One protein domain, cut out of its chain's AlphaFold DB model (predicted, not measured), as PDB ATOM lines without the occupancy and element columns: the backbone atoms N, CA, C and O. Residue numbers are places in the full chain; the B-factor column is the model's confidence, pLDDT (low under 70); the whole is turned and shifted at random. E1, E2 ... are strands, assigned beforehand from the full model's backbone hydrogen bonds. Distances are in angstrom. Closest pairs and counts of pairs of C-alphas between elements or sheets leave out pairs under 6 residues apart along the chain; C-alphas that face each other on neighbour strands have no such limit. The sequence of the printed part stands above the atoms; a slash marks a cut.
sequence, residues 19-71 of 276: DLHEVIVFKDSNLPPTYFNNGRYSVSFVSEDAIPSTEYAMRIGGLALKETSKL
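This is residues 19 to 71 of the 276 residues of an uncharacterized protein of Ananas comosus var. bracteatus (UniProt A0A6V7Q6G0). With little regular structure, this is a small antiparallel sheet of two long strands and one short strand, order E1 - E3 - E2, with a long tail before it, of which residues 19 to 31 stick out free. The 53 printed residues include three named strands, E1, E2, E3, holding 17 residues, and no named helix: all strand. It is loose, with a radius of gyration of the C-alphas of 13.6 A and spans of 44 by 29 by 15 A.

Inner strand E3, residues 63 to 69, is antiparallel to edge strand E1, residues 41 to 47, at 158 degrees; N 44 and O 66 are 3.0 A apart, within hydrogen-bond range. E3 and edge strand E2, residues 58 to 60, form a hairpin, with N 65 and O 58 2.9 A apart. E1 and E2 are apart. Residues 36 to 37 pair antiparallel with 42 to 43 of E1.

E1 and E3 each measure 19.7 A. E1 begins at C-alpha 41 (190.036, 195.957, 206.415); E3 ends at C-alpha 69 (186.864, 196.083, 209.544).

The printed part has no cut and no long link. Residues 19 to 34 have pLDDT under 70.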
ATOM      1  N   ASP A  19     212.435 198.770 188.477       31.12
ATOM      2  CA  ASP A  19     212.668 200.035 189.165       31.12
ATOM      3  C   ASP A  19     211.820 199.983 190.448       31.12
ATOM      4  O   ASP A  19     210.636 199.652 190.404       31.12
ATOM      5  N   LEU A  20     212.423 200.288 191.600       36.00
ATOM      6  CA  LEU A  20     211.719 200.573 192.854       36.00
ATOM      7  C   LEU A  20     211.483 202.081 192.924       36.00
ATOM      8  O   LEU A  20     212.192 202.784 193.633       36.00
ATOM      9  N   HIS A  21     210.508 202.579 192.172       30.86
ATOM     10  CA  HIS A  21     210.019 203.950 192.301       30.86
ATOM     11  C   HIS A  21     208.537 204.006 191.911       30.86
ATOM     12  O   HIS A  21     208.192 204.350 190.785       30.86
ATOM     13  N   GLU A  22     207.640 203.702 192.853       30.80
ATOM     14  CA  GLU A  22     206.279 204.243 192.785       30.80
ATOM     15  C   GLU A  22     206.344 205.717 193.193       30.80
ATOM     16  O   GLU A  22     206.282 206.087 194.365       30.80
ATOM     17  N   VAL A  23     206.539 206.570 192.194       28.61
ATOM     18  CA  VAL A  23     206.272 208.002 192.299       28.61
ATOM     19  C   VAL A  23     204.771 208.177 192.095       28.61
ATOM     20  O   VAL A  23     204.266 207.985 190.991       28.61
ATOM     21  N   ILE A  24     204.049 208.537 193.156       35.56
ATOM     22  CA  ILE A  24     202.652 208.965 193.044       35.56
ATOM     23  C   ILE A  24     202.654 210.351 192.387       35.56
ATOM     24  O   ILE A  24     203.015 211.351 193.008       35.56
ATOM     25  N   VAL A  25     202.288 210.405 191.108       27.41
ATOM     26  CA  VAL A  25     202.079 211.655 190.369       27.41
ATOM     27  C   VAL A  25     200.658 212.149 190.646       27.41
ATOM     28  O   VAL A  25     199.688 211.497 190.272       27.41
ATOM     29  N   PHE A  26     200.526 213.318 191.280       37.28
ATOM     30  CA  PHE A  26     199.245 214.006 191.447       37.28
ATOM     31  C   PHE A  26     199.039 215.006 190.309       37.28
ATOM     32  O   PHE A  26     199.618 216.091 190.326       37.28
ATOM     33  N   LYS A  27     198.209 214.641 189.332       31.45
ATOM     34  CA  LYS A  27     197.554 215.561 188.394       31.45
ATOM     35  C   LYS A  27     196.361 214.836 187.775       31.45
ATOM     36  O   LYS A  27     196.546 214.079 186.837       31.45
ATOM     37  N   ASP A  28     195.193 214.986 188.398       31.33
ATOM     38  CA  ASP A  28     193.879 215.144 187.750       31.33
ATOM     39  C   ASP A  28     192.744 214.974 188.770       31.33
ATOM     40  O   ASP A  28     192.720 214.053 189.585       31.33
ATOM     41  N   SER A  29     191.783 215.895 188.727       40.19
ATOM     42  CA  SER A  29     190.649 216.042 189.648       40.19
ATOM     43  C   SER A  29     189.495 215.063 189.379       40.19
ATOM     44  O   SER A  29     188.338 215.442 189.493       40.19
ATOM     45  N   ASN A  30     189.799 213.814 189.017       39.22
ATOM     46  CA  ASN A  30     188.828 212.729 188.802       39.22
ATOM     47  C   ASN A  30     189.425 211.367 189.210       39.22
ATOM     48  O   ASN A  30     189.363 210.387 188.467       39.22
ATOM     49  N   LEU A  31     190.054 211.298 190.387       40.91
ATOM     50  CA  LEU A  31     190.536 210.025 190.923       40.91
ATOM     51  C   LEU A  31     189.339 209.162 191.371       40.91
ATOM     52  O   LEU A  31     188.473 209.669 192.088       40.91
ATOM     53  N   PRO A  32     189.274 207.868 190.998       43.66
ATOM     54  CA  PRO A  32     188.338 206.939 191.628       43.66
ATOM     55  C   PRO A  32     188.597 206.923 193.143       43.66
ATOM     56  O   PRO A  32     189.739 207.177 193.545       43.66
ATOM     57  N   PRO A  33     187.594 206.626 193.996       53.94
ATOM     58  CA  PRO A  33     187.817 206.540 195.435       53.94
ATOM     59  C   PRO A  33     188.979 205.579 195.665       53.94
ATOM     60  O   PRO A  33     188.895 204.403 195.309       53.94
ATOM     61  N   THR A  34     190.101 206.095 196.168       54.47
ATOM     62  CA  THR A  34     191.283 205.280 196.432       54.47
ATOM     63  C   THR A  34     190.875 204.247 197.466       54.47
ATOM     64  O   THR A  34     190.555 204.565 198.609       54.47
ATOM     65  N   TYR A  35     190.777 203.009 196.994       70.50
ATOM     66  CA  TYR A  35     190.180 201.896 197.702       70.50
ATOM     67  C   TYR A  35     191.283 200.909 198.037       70.50
ATOM     68  O   TYR A  35     191.870 200.293 197.148       70.50
ATOM     69  N   PHE A  36     191.573 200.756 199.322       78.94
ATOM     70  CA  PHE A  36     192.332 199.608 199.795       78.94
ATOM     71  C   PHE A  36     191.353 198.636 200.438       78.94
ATOM     72  O   PHE A  36     190.567 199.037 201.292       78.94
ATOM     73  N   ASN A  37     191.406 197.364 200.050       79.25
ATOM     74  CA  ASN A  37     190.663 196.290 200.695       79.25
ATOM     75  C   ASN A  37     191.474 194.998 200.633       79.25
ATOM     76  O   ASN A  37     191.884 194.569 199.557       79.25
ATOM     77  N   ASN A  38     191.681 194.370 201.786       74.50
ATOM     78  CA  ASN A  38     192.366 193.083 201.899       74.50
ATOM     79  C   ASN A  38     191.451 191.956 202.420       74.50
ATOM     80  O   ASN A  38     191.936 190.953 202.936       74.50
ATOM     81  N   GLY A  39     190.132 192.137 202.342       77.38
ATOM     82  CA  GLY A  39     189.108 191.216 202.842       77.38
ATOM     83  C   GLY A  39     188.797 191.367 204.335       77.38
ATOM     84  O   GLY A  39     187.685 191.042 204.752       77.38
ATOM     85  N   ARG A  40     189.735 191.896 205.133       80.88
ATOM     86  CA  ARG A  40     189.543 192.160 206.569       80.88
ATOM     87  C   ARG A  40     189.320 193.636 206.865       80.88
ATOM     88  O   ARG A  40     188.444 193.954 207.655       80.88
ATOM     89  N   TYR A  41     190.104 194.511 206.254       87.38
ATOM     90  CA  TYR A  41     190.036 195.957 206.415       87.38
ATOM     91  C   TYR A  41     189.821 196.599 205.051       87.38
ATOM     92  O   TYR A  41     190.489 196.224 204.081       87.38
ATOM     93  N   SER A  42     188.919 197.576 204.996       87.94
ATOM     94  CA  SER A  42     188.758 198.437 203.835       87.94
ATOM     95  C   SER A  42     188.794 199.910 204.213       87.94
ATOM     96  O   SER A  42     188.300 200.307 205.270       87.94
ATOM     97  N   VAL A  43     189.384 200.718 203.337       90.19
ATOM     98  CA  VAL A  43     189.395 202.175 203.447       90.19
ATOM     99  C   VAL A  43     189.123 202.802 202.093       90.19
ATOM    100  O   VAL A  43     189.625 202.342 201.066       90.19
ATOM    101  N   SER A  44     188.311 203.852 202.115       90.69
ATOM    102  CA  SER A  44     187.968 204.658 200.949       90.69
ATOM    103  C   SER A  44     187.830 206.122 201.335       90.69
ATOM    104  O   SER A  44     187.448 206.440 202.463       90.69
ATOM    105  N   PHE A  45     188.125 207.009 200.391       91.44
ATOM    106  CA  PHE A  45     187.794 208.422 200.517       91.44
ATOM    107  C   PHE A  45     186.377 208.649 199.997       91.44
ATOM    108  O   PHE A  45     186.028 208.200 198.903       91.44
ATOM    109  N   VAL A  46     185.576 209.346 200.790       91.25
ATOM    110  CA  VAL A  46     184.221 209.788 200.452       91.25
ATOM    111  C   VAL A  46     184.106 211.288 200.721       91.25
ATOM    112  O   VAL A  46     184.984 211.869 201.362       91.25
ATOM    113  N   SER A  47     183.053 211.935 200.231       91.00
ATOM    114  CA  SER A  47     182.769 213.322 200.601       91.00
ATOM    115  C   SER A  47     182.389 213.416 202.086       91.00
ATOM    116  O   SER A  47     181.881 212.455 202.668       91.00
ATOM    117  N   GLU A  48     182.672 214.546 202.739       90.00
ATOM    118  CA  GLU A  48     182.414 214.694 204.182       90.00
ATOM    119  C   GLU A  48     180.938 214.533 204.566       90.00
ATOM    120  O   GLU A  48     180.639 213.983 205.625       90.00
ATOM    121  N   ASP A  49     180.026 214.957 203.694       89.88
ATOM    122  CA  ASP A  49     178.575 214.823 203.842       89.88
ATOM    123  C   ASP A  49     178.083 213.371 203.735       89.88
ATOM    124  O   ASP A  49     176.984 213.060 204.193       89.88
ATOM    125  N   ALA A  50     178.903 212.458 203.200       90.69
ATOM    126  CA  ALA A  50     178.569 211.038 203.114       90.69
ATOM    127  C   ALA A  50     178.697 210.292 204.457       90.69
ATOM    128  O   ALA A  50     178.247 209.147 204.552       90.69
ATOM    129  N   ILE A  51     179.322 210.898 205.477       89.75
ATOM    130  CA  ILE A  51     179.442 210.321 206.823       89.75
ATOM    131  C   ILE A  51     178.769 211.253 207.839       89.75
ATOM    132  O   ILE A  51     179.265 212.367 208.048       89.75
ATOM    133  N   PRO A  52     177.695 210.802 208.521       91.31
ATOM    134  CA  PRO A  52     177.006 211.593 209.535       91.31
ATOM    135  C   PRO A  52     177.959 212.169 210.589       91.31
ATOM    136  O   PRO A  52     178.941 211.536 210.972       91.31
ATOM    137  N   SER A  53     177.656 213.355 211.121       87.12
ATOM    138  CA  SER A  53     178.460 213.985 212.187       87.12
ATOM    139  C   SER A  53     178.455 213.200 213.506       87.12
ATOM    140  O   SER A  53     179.314 213.410 214.363       87.12
ATOM    141  N   THR A  54     177.489 212.297 213.674       90.25
ATOM    142  CA  THR A  54     177.409 211.342 214.785       90.25
ATOM    143  C   THR A  54     178.396 210.186 214.640       90.25
ATOM    144  O   THR A  54     178.671 209.507 215.624       90.25
ATOM    145  N   GLU A  55     178.939 209.961 213.441       91.62
ATOM    146  CA  GLU A  55     179.933 208.929 213.160       91.62
ATOM    147  C   GLU A  55     181.346 209.528 213.084       91.62
ATOM    148  O   GLU A  55     181.638 210.499 212.366       91.62
ATOM    149  N   TYR A  56     182.258 208.900 213.820       92.44
ATOM    150  CA  TYR A  56     183.679 209.151 213.740       92.44
ATOM    151  C   TYR A  56     184.167 208.856 212.322       92.44
ATOM    152  O   TYR A  56     184.057 207.745 211.806       92.44
ATOM    153  N   ALA A  57     184.802 209.860 211.730       92.38
ATOM    154  CA  ALA A  57     185.625 209.699 210.549       92.38
ATOM    155  C   ALA A  57     186.752 210.723 210.577       92.38
ATOM    156  O   ALA A  57     186.580 211.857 211.036       92.38
ATOM    157  N   MET A  58     187.906 210.322 210.054       90.56
ATOM    158  CA  MET A  58     189.005 211.247 209.819       90.56
ATOM    159  C   MET A  58     188.653 212.106 208.606       90.56
ATOM    160  O   MET A  58     188.563 211.589 207.492       90.56
ATOM    161  N   ARG A  59     188.442 213.400 208.847       90.50
ATOM    162  CA  ARG A  59     188.075 214.398 207.838       90.50
ATOM    163  C   ARG A  59     189.293 215.255 207.509       90.50
ATOM    164  O   ARG A  59     189.957 215.744 208.422       90.50
ATOM    165  N   ILE A  60     189.641 215.357 206.229       86.50
ATOM    166  CA  ILE A  60     190.812 216.090 205.737       86.50
ATOM    167  C   ILE A  60     190.448 216.737 204.401       86.50
ATOM    168  O   ILE A  60     190.258 216.048 203.402       86.50
ATOM    169  N   GLY A  61     190.414 218.071 204.374       85.69
ATOM    170  CA  GLY A  61     190.307 218.840 203.132       85.69
ATOM    171  C   GLY A  61     189.020 218.599 202.334       85.69
ATOM    172  O   GLY A  61     189.092 218.537 201.110       85.69
ATOM    173  N   GLY A  62     187.867 218.437 202.995       87.56
ATOM    174  CA  GLY A  62     186.577 218.197 202.333       87.56
ATOM    175  C   GLY A  62     186.300 216.725 202.008       87.56
ATOM    176  O   GLY A  62     185.246 216.402 201.456       87.56
ATOM    177  N   LEU A  63     187.222 215.826 202.360       91.06
ATOM    178  CA  LEU A  63     187.062 214.379 202.243       91.06
ATOM    179  C   LEU A  63     187.011 213.731 203.624       91.06
ATOM    180  O   LEU A  63     187.691 214.162 204.556       91.06
ATOM    181  N   ALA A  64     186.279 212.629 203.732       92.00
ATOM    182  CA  ALA A  64     186.282 211.760 204.895       92.00
ATOM    183  C   ALA A  64     186.824 210.370 204.541       92.00
ATOM    184  O   ALA A  64     186.537 209.813 203.480       92.00
ATOM    185  N   LEU A  65     187.605 209.791 205.451       91.38
ATOM    186  CA  LEU A  65     188.019 208.394 205.370       91.38
ATOM    187  C   LEU A  65     186.919 207.500 205.937       91.38
ATOM    188  O   LEU A  65     186.690 207.483 207.148       91.38
ATOM    189  N   LYS A  66     186.282 206.721 205.064       90.50
ATOM    190  CA  LYS A  66     185.387 205.634 205.456       90.50
ATOM    191  C   LYS A  66     186.207 204.366 205.638       90.50
ATOM    192  O   LYS A  66     186.734 203.824 204.667       90.50
ATOM    193  N   GLU A  67     186.297 203.908 206.880       90.56
ATOM    194  CA  GLU A  67     187.046 202.720 207.279       90.56
ATOM    195  C   GLU A  67     186.076 201.638 207.774       90.56
ATOM    196  O   GLU A  67     185.173 201.927 208.558       90.56
ATOM    197  N   THR A  68     186.256 200.387 207.350       84.44
ATOM    198  CA  THR A  68     185.504 199.243 207.890       84.44
ATOM    199  C   THR A  68     186.428 198.062 208.144       84.44
ATOM    200  O   THR A  68     187.368 197.824 207.384       84.44
ATOM    201  N   SER A  69     186.135 197.304 209.200       88.38
ATOM    202  CA  SER A  69     186.864 196.083 209.544       88.38
ATOM    203  C   SER A  69     185.910 194.937 209.849       88.38
ATOM    204  O   SER A  69     184.928 195.099 210.572       88.38
ATOM    205  N   LYS A  70     186.229 193.748 209.339       89.75
ATOM    206  CA  LYS A  70     185.577 192.495 209.710       89.75
ATOM    207  C   LYS A  70     186.258 191.928 210.954       89.75
ATOM    208  O   LYS A  70     187.399 191.477 210.890       89.75
ATOM    209  N   LEU A  71     185.545 191.947 212.076       91.75
ATOM    210  CA  LEU A  71     186.030 191.386 213.334       91.75
ATOM    211  C   LEU A  71     185.780 189.874 213.402       91.75
ATOM    212  O   LEU A  71     184.777 189.376 212.892       91.75
TER     213      LEU A  71